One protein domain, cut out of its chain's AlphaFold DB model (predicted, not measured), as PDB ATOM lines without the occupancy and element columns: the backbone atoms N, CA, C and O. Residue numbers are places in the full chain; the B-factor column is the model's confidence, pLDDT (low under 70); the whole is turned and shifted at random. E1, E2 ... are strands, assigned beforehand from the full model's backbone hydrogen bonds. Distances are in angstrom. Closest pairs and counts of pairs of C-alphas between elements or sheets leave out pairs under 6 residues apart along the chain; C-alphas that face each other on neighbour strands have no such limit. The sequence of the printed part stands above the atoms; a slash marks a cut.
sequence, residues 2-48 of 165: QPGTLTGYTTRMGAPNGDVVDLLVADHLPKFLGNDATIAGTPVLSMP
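This is residues 2 to 48 of the 165 residues of an uncharacterized protein of Bifidobacterium saguini DSM 23967 (UniProt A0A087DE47). A model with little regular structure: one small hairpin, E1 and E2, at one end of an elongated outline, and a wide loop of unnamed chain, residues 23 to 48, that folds back so that residues 46 to 47 pair parallel with residues 25 to 26. The printed part has 47 residues with no named helix and two strands, E1 then E2, an antiparallel sheet; the class is all strand, with 6 residues in named elements. It is only just loose, close to compact, with a radius of gyration of the C-alphas of 11.8 A, and spans 37 by 21 by 15 A.

E1 is residues 12 to 14, 6.6 A long, from C-alpha 12 at (226.263, -15.522, 222.770). E2 is residues 20 to 22, 6.8 A long, ending with C-alpha 22 at (223.217, -15.832, 225.785).

Residues 5 to 6 pair antiparallel with residues 13 to 14 of E1. E1 and E2 form a hairpin with a tight link, antiparallel at 161 degrees; N 13 and O 21 are 2.7 A apart, within hydrogen-bond range. Residues 38 to 39 pair antiparallel with residues 42 to 43.

The two C-alphas farthest apart, of Asn 17 and Lys 31, are 37.5 A apart. The printed part has no cut. Residues 2 to 11 and 29 to 36 have pLDDT under 70.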
ATOM      1  N   GLN A   2     239.906 -20.309 230.974       41.44
ATOM      2  CA  GLN A   2     239.969 -19.321 229.895       41.44
ATOM      3  C   GLN A   2     238.611 -18.600 229.827       41.44
ATOM      4  O   GLN A   2     237.590 -19.277 229.959       41.44
ATOM      5  N   PRO A   3     238.579 -17.265 229.676       55.06
ATOM      6  CA  PRO A   3     237.323 -16.539 229.535       55.06
ATOM      7  C   PRO A   3     236.551 -17.049 228.311       55.06
ATOM      8  O   PRO A   3     237.154 -17.314 227.271       55.06
ATOM      9  N   GLY A   4     235.228 -17.177 228.436       55.28
ATOM     10  CA  GLY A   4     234.364 -17.467 227.291       55.28
ATOM     11  C   GLY A   4     234.478 -16.375 226.224       55.28
ATOM     12  O   GLY A   4     234.755 -15.216 226.542       55.28
ATOM     13  N   THR A   5     234.283 -16.736 224.957       59.97
ATOM     14  CA  THR A   5     234.358 -15.788 223.830       59.97
ATOM     15  C   THR A   5     232.972 -15.527 223.263       59.97
ATOM     16  O   THR A   5     232.133 -16.431 223.225       59.97
ATOM     17  N   LEU A   6     232.720 -14.286 222.836       57.53
ATOM     18  CA  LEU A   6     231.523 -13.980 222.061       57.53
ATOM     19  C   LEU A   6     231.605 -14.742 220.739       57.53
ATOM     20  O   LEU A   6     232.551 -14.588 219.967       57.53
ATOM     21  N   THR A   7     230.614 -15.585 220.492       54.31
ATOM     22  CA  THR A   7     230.416 -16.211 219.190       54.31
ATOM     23  C   THR A   7     229.938 -15.135 218.209       54.31
ATOM     24  O   THR A   7     229.348 -14.140 218.622       54.31
ATOM     25  N   GLY A   8     230.153 -15.316 216.903       46.44
ATOM     26  CA  GLY A   8     229.719 -14.358 215.868       46.44
ATOM     27  C   GLY A   8     228.206 -14.070 215.815       46.44
ATOM     28  O   GLY A   8     227.771 -13.293 214.970       46.44
ATOM     29  N   TYR A   9     227.410 -14.675 216.705       51.72
ATOM     30  CA  TYR A   9     226.036 -14.300 217.012       51.72
ATOM     31  C   TYR A   9     226.028 -13.314 218.179       51.72
ATOM     32  O   TYR A   9     226.245 -13.703 219.324       51.72
ATOM     33  N   THR A  10     225.770 -12.060 217.820       62.50
ATOM     34  CA  THR A  10     225.513 -10.799 218.536       62.50
ATOM     35  C   THR A  10     225.688 -10.725 220.069       62.50
ATOM     36  O   THR A  10     226.201  -9.721 220.547       62.50
ATOM     37  N   THR A  11     225.353 -11.745 220.865       69.31
ATOM     38  CA  THR A  11     225.556 -11.741 222.328       69.31
ATOM     39  C   THR A  11     225.796 -13.109 222.997       69.31
ATOM     40  O   THR A  11     225.754 -13.228 224.222       69.31
ATOM     41  N   ARG A  12     226.067 -14.167 222.232       81.12
ATOM     42  CA  ARG A  12     226.263 -15.522 222.770       81.12
ATOM     43  C   ARG A  12     227.702 -15.751 223.223       81.12
ATOM     44  O   ARG A  12     228.609 -15.661 222.403       81.12
ATOM     45  N   MET A  13     227.918 -16.115 224.481       80.69
ATOM     46  CA  MET A  13     229.199 -16.567 225.025       80.69
ATOM     47  C   MET A  13     229.309 -18.090 224.968       80.69
ATOM     48  O   MET A  13     228.434 -18.791 225.469       80.69
ATOM     49  N   GLY A  14     230.398 -18.596 224.393       82.88
ATOM     50  CA  GLY A  14     230.760 -20.013 224.447       82.88
ATOM     51  C   GLY A  14     231.936 -20.250 225.392       82.88
ATOM     52  O   GLY A  14     232.923 -19.506 225.355       82.88
ATOM     53  N   ALA A  15     231.850 -21.286 226.220       82.25
ATOM     54  CA  ALA A  15     232.954 -21.781 227.027       82.25
ATOM     55  C   ALA A  15     233.697 -22.928 226.302       82.25
ATOM     56  O   ALA A  15     233.102 -23.632 225.484       82.25
ATOM     57  N   PRO A  16     234.997 -23.160 226.584       79.25
ATOM     58  CA  PRO A  16     235.788 -24.197 225.904       79.25
ATOM     59  C   PRO A  16     235.266 -25.631 226.074       79.25
ATOM     60  O   PRO A  16     235.588 -26.500 225.269       79.25
ATOM     61  N   ASN A  17     234.487 -25.885 227.125       83.56
ATOM     62  CA  ASN A  17     233.832 -27.167 227.390       83.56
ATOM     63  C   ASN A  17     232.533 -27.367 226.586       83.56
ATOM     64  O   ASN A  17     231.925 -28.427 226.693       83.56
ATOM     65  N   GLY A  18     232.124 -26.384 225.778       84.25
ATOM     66  CA  GLY A  18     230.908 -26.431 224.969       84.25
ATOM     67  C   GLY A  18     229.694 -25.757 225.604       84.25
ATOM     68  O   GLY A  18     228.663 -25.675 224.938       84.25
ATOM     69  N   ASP A  19     229.798 -25.239 226.834       84.69
ATOM     70  CA  ASP A  19     228.690 -24.513 227.460       84.69
ATOM     71  C   ASP A  19     228.420 -23.196 226.733       84.69
ATOM     72  O   ASP A  19     229.333 -22.528 226.235       84.69
ATOM     73  N   VAL A  20     227.149 -22.807 226.691       85.25
ATOM     74  CA  VAL A  20     226.690 -21.620 225.977       85.25
ATOM     75  C   VAL A  20     225.803 -20.778 226.883       85.25
ATOM     76  O   VAL A  20     224.875 -21.291 227.503       85.25
ATOM     77  N   VAL A  21     226.065 -19.474 226.919       83.56
ATOM     78  CA  VAL A  21     225.255 -18.480 227.630       83.56
ATOM     79  C   VAL A  21     224.921 -17.342 226.678       83.56
ATOM     80  O   VAL A  21     225.817 -16.737 226.099       83.56
ATOM     81  N   ASP A  22     223.643 -17.010 226.539       81.81
ATOM     82  CA  ASP A  22     223.217 -15.832 225.785       81.81
ATOM     83  C   ASP A  22     223.139 -14.620 226.718       81.81
ATOM     84  O   ASP A  22     222.427 -14.634 227.722       81.81
ATOM     85  N   LEU A  23     223.886 -13.561 226.401       80.62
ATOM     86  CA  LEU A  23     223.793 -12.288 227.109       80.62
ATOM     87  C   LEU A  23     222.695 -11.448 226.466       80.62
ATOM     88  O   LEU A  23     222.658 -11.281 225.256       80.62
ATOM     89  N   LEU A  24     221.796 -10.878 227.249       81.44
ATOM     90  CA  LEU A  24     220.772  -9.976 226.731       81.44
ATOM     91  C   LEU A  24     220.697  -8.750 227.625       81.44
ATOM     92  O   LEU A  24     221.130  -8.777 228.779       81.44
ATOM     93  N   VAL A  25     220.143  -7.670 227.093       80.69
ATOM     94  CA  VAL A  25     219.923  -6.443 227.853       80.69
ATOM     95  C   VAL A  25     218.429  -6.191 227.991       80.69
ATOM     96  O   VAL A  25     217.656  -6.484 227.084       80.69
ATOM     97  N   ALA A  26     218.005  -5.688 229.148       80.31
ATOM     98  CA  ALA A  26     216.610  -5.336 229.371       80.31
ATOM     99  C   ALA A  26     216.125  -4.319 228.324       80.31
ATOM    100  O   ALA A  26     216.875  -3.440 227.887       80.31
ATOM    101  N   ASP A  27     214.857  -4.436 227.934       75.38
ATOM    102  CA  ASP A  27     214.192  -3.415 227.140       75.38
ATOM    103  C   ASP A  27     214.183  -2.056 227.865       75.38
ATOM    104  O   ASP A  27     214.352  -1.960 229.078       75.38
ATOM    105  N   HIS A  28     214.022  -0.978 227.094       73.44
ATOM    106  CA  HIS A  28     214.007   0.399 227.607       73.44
ATOM    107  C   HIS A  28     215.309   0.860 228.288       73.44
ATOM    108  O   HIS A  28     215.277   1.570 229.294       73.44
ATOM    109  N   LEU A  29     216.463   0.529 227.694       69.75
ATOM    110  CA  LEU A  29     217.745   1.125 228.077       69.75
ATOM    111  C   LEU A  29     217.670   2.664 228.154       69.75
ATOM    112  O   LEU A  29     216.968   3.293 227.350       69.75
ATOM    113  N   PRO A  30     218.430   3.298 229.070       69.06
ATOM    114  CA  PRO A  30     218.551   4.746 229.104       69.06
ATOM    115  C   PRO A  30     218.904   5.304 227.723       69.06
ATOM    116  O   PRO A  30     219.784   4.782 227.039       69.06
ATOM    117  N   LYS A  31     218.250   6.399 227.320       67.31
ATOM    118  CA  LYS A  31     218.374   6.968 225.962       67.31
ATOM    119  C   LYS A  31     219.818   7.274 225.537       67.31
ATOM    120  O   LYS A  31     220.088   7.291 224.344       67.31
ATOM    121  N   PHE A  32     220.719   7.520 226.491       68.94
ATOM    122  CA  PHE A  32     222.139   7.783 226.233       68.94
ATOM    123  C   PHE A  32     222.963   6.518 225.924       68.94
ATOM    124  O   PHE A  32     224.043   6.642 225.361       68.94
ATOM    125  N   LEU A  33     222.474   5.328 226.291       66.69
ATOM    126  CA  LEU A  33     223.023   4.036 225.855       66.69
ATOM    127  C   LEU A  33     222.371   3.578 224.543       66.69
ATOM    128  O   LEU A  33     223.045   2.992 223.702       66.69
ATOM    129  N   GLY A  34     221.088   3.908 224.350       62.12
ATOM    130  CA  GLY A  34     220.385   3.799 223.069       62.12
ATOM    131  C   GLY A  34     220.508   2.431 222.384       62.12
ATOM    132  O   GLY A  34     220.555   1.395 223.043       62.12
ATOM    133  N   ASN A  35     220.561   2.453 221.046       58.84
ATOM    134  CA  ASN A  35     220.789   1.281 220.188       58.84
ATOM    135  C   ASN A  35     222.286   0.946 220.011       58.84
ATOM    136  O   ASN A  35     222.613  -0.031 219.342       58.84
ATOM    137  N   ASP A  36     223.180   1.748 220.596       63.06
ATOM    138  CA  ASP A  36     224.636   1.659 220.413       63.06
ATOM    139  C   ASP A  36     225.328   0.931 221.574       63.06
ATOM    140  O   ASP A  36     226.558   0.864 221.643       63.06
ATOM    141  N   ALA A  37     224.552   0.387 222.514       71.44
ATOM    142  CA  ALA A  37     225.095  -0.438 223.574       71.44
ATOM    143  C   ALA A  37     225.796  -1.657 222.955       71.44
ATOM    144  O   ALA A  37     225.201  -2.435 222.207       71.44
ATOM    145  N   THR A  38     227.083  -1.817 223.262       74.50
ATOM    146  CA  THR A  38     227.897  -2.934 222.782       74.50
ATOM    147  C   THR A  38     228.580  -3.644 223.942       74.50
ATOM    148  O   THR A  38     228.950  -3.026 224.941       74.50
ATOM    149  N   ILE A  39     228.784  -4.949 223.792       72.12
ATOM    150  CA  ILE A  39     229.674  -5.744 224.640       72.12
ATOM    151  C   ILE A  39     230.808  -6.234 223.743       72.12
ATOM    152  O   ILE A  39     230.570  -6.884 222.727       72.12
ATOM    153  N   ALA A  40     232.043  -5.858 224.089       73.06
ATOM    154  CA  ALA A  40     233.249  -6.149 223.305       73.06
ATOM    155  C   ALA A  40     233.097  -5.835 221.796       73.06
ATOM    156  O   ALA A  40     233.477  -6.626 220.938       73.06
ATOM    157  N   GLY A  41     232.511  -4.674 221.478       72.25
ATOM    158  CA  GLY A  41     232.326  -4.198 220.102       72.25
ATOM    159  C   GLY A  41     231.146  -4.817 219.348       72.25
ATOM    160  O   GLY A  41     230.907  -4.437 218.206       72.25
ATOM    161  N   THR A  42     230.390  -5.724 219.973       71.25
ATOM    162  CA  THR A  42     229.210  -6.347 219.360       71.25
ATOM    163  C   THR A  42     227.931  -5.722 219.926       71.25
ATOM    164  O   THR A  42     227.849  -5.589 221.150       71.25
ATOM    165  N   PRO A  43     226.951  -5.315 219.091       72.75
ATOM    166  CA  PRO A  43     225.684  -4.754 219.565       72.75
ATOM    167  C   PRO A  43     224.992  -5.680 220.556       72.75
ATOM    168  O   PRO A  43     224.990  -6.889 220.367       72.75
ATOM    169  N   VAL A  44     224.385  -5.131 221.602       76.38
ATOM    170  CA  VAL A  44     223.580  -5.938 222.520       76.38
ATOM    171  C   VAL A  44     222.188  -6.181 221.952       76.38
ATOM    172  O   VAL A  44     221.586  -5.306 221.329       76.38
ATOM    173  N   LEU A  45     221.656  -7.375 222.194       77.69
ATOM    174  CA  LEU A  45     220.272  -7.704 221.887       77.69
ATOM    175  C   LEU A  45     219.387  -7.381 223.088       77.69
ATOM    176  O   LEU A  45     219.625  -7.853 224.203       77.69
ATOM    177  N   SER A  46     218.351  -6.588 222.838       78.31
ATOM    178  CA  SER A  46     217.319  -6.306 223.829       78.31
ATOM    179  C   SER A  46     216.400  -7.514 224.012       78.31
ATOM    180  O   SER A  46     216.005  -8.154 223.039       78.31
ATOM    181  N   MET A  47     216.004  -7.780 225.255       82.75
ATOM    182  CA  MET A  47     215.020  -8.793 225.616       82.75
ATOM    183  C   MET A  47     213.665  -8.125 225.887       82.75
ATOM    184  O   MET A  47     213.542  -7.397 226.877       82.75
ATOM    185  N   PRO A  48     212.637  -8.369 225.055       79.12
ATOM    186  CA  PRO A  48     211.282  -7.910 225.342       79.12
ATOM    187  C   PRO A  48     210.808  -8.402 226.715       79.12
ATOM    188  O   PRO A  48     210.842  -9.596 227.000       79.12
TER     189      PRO A  48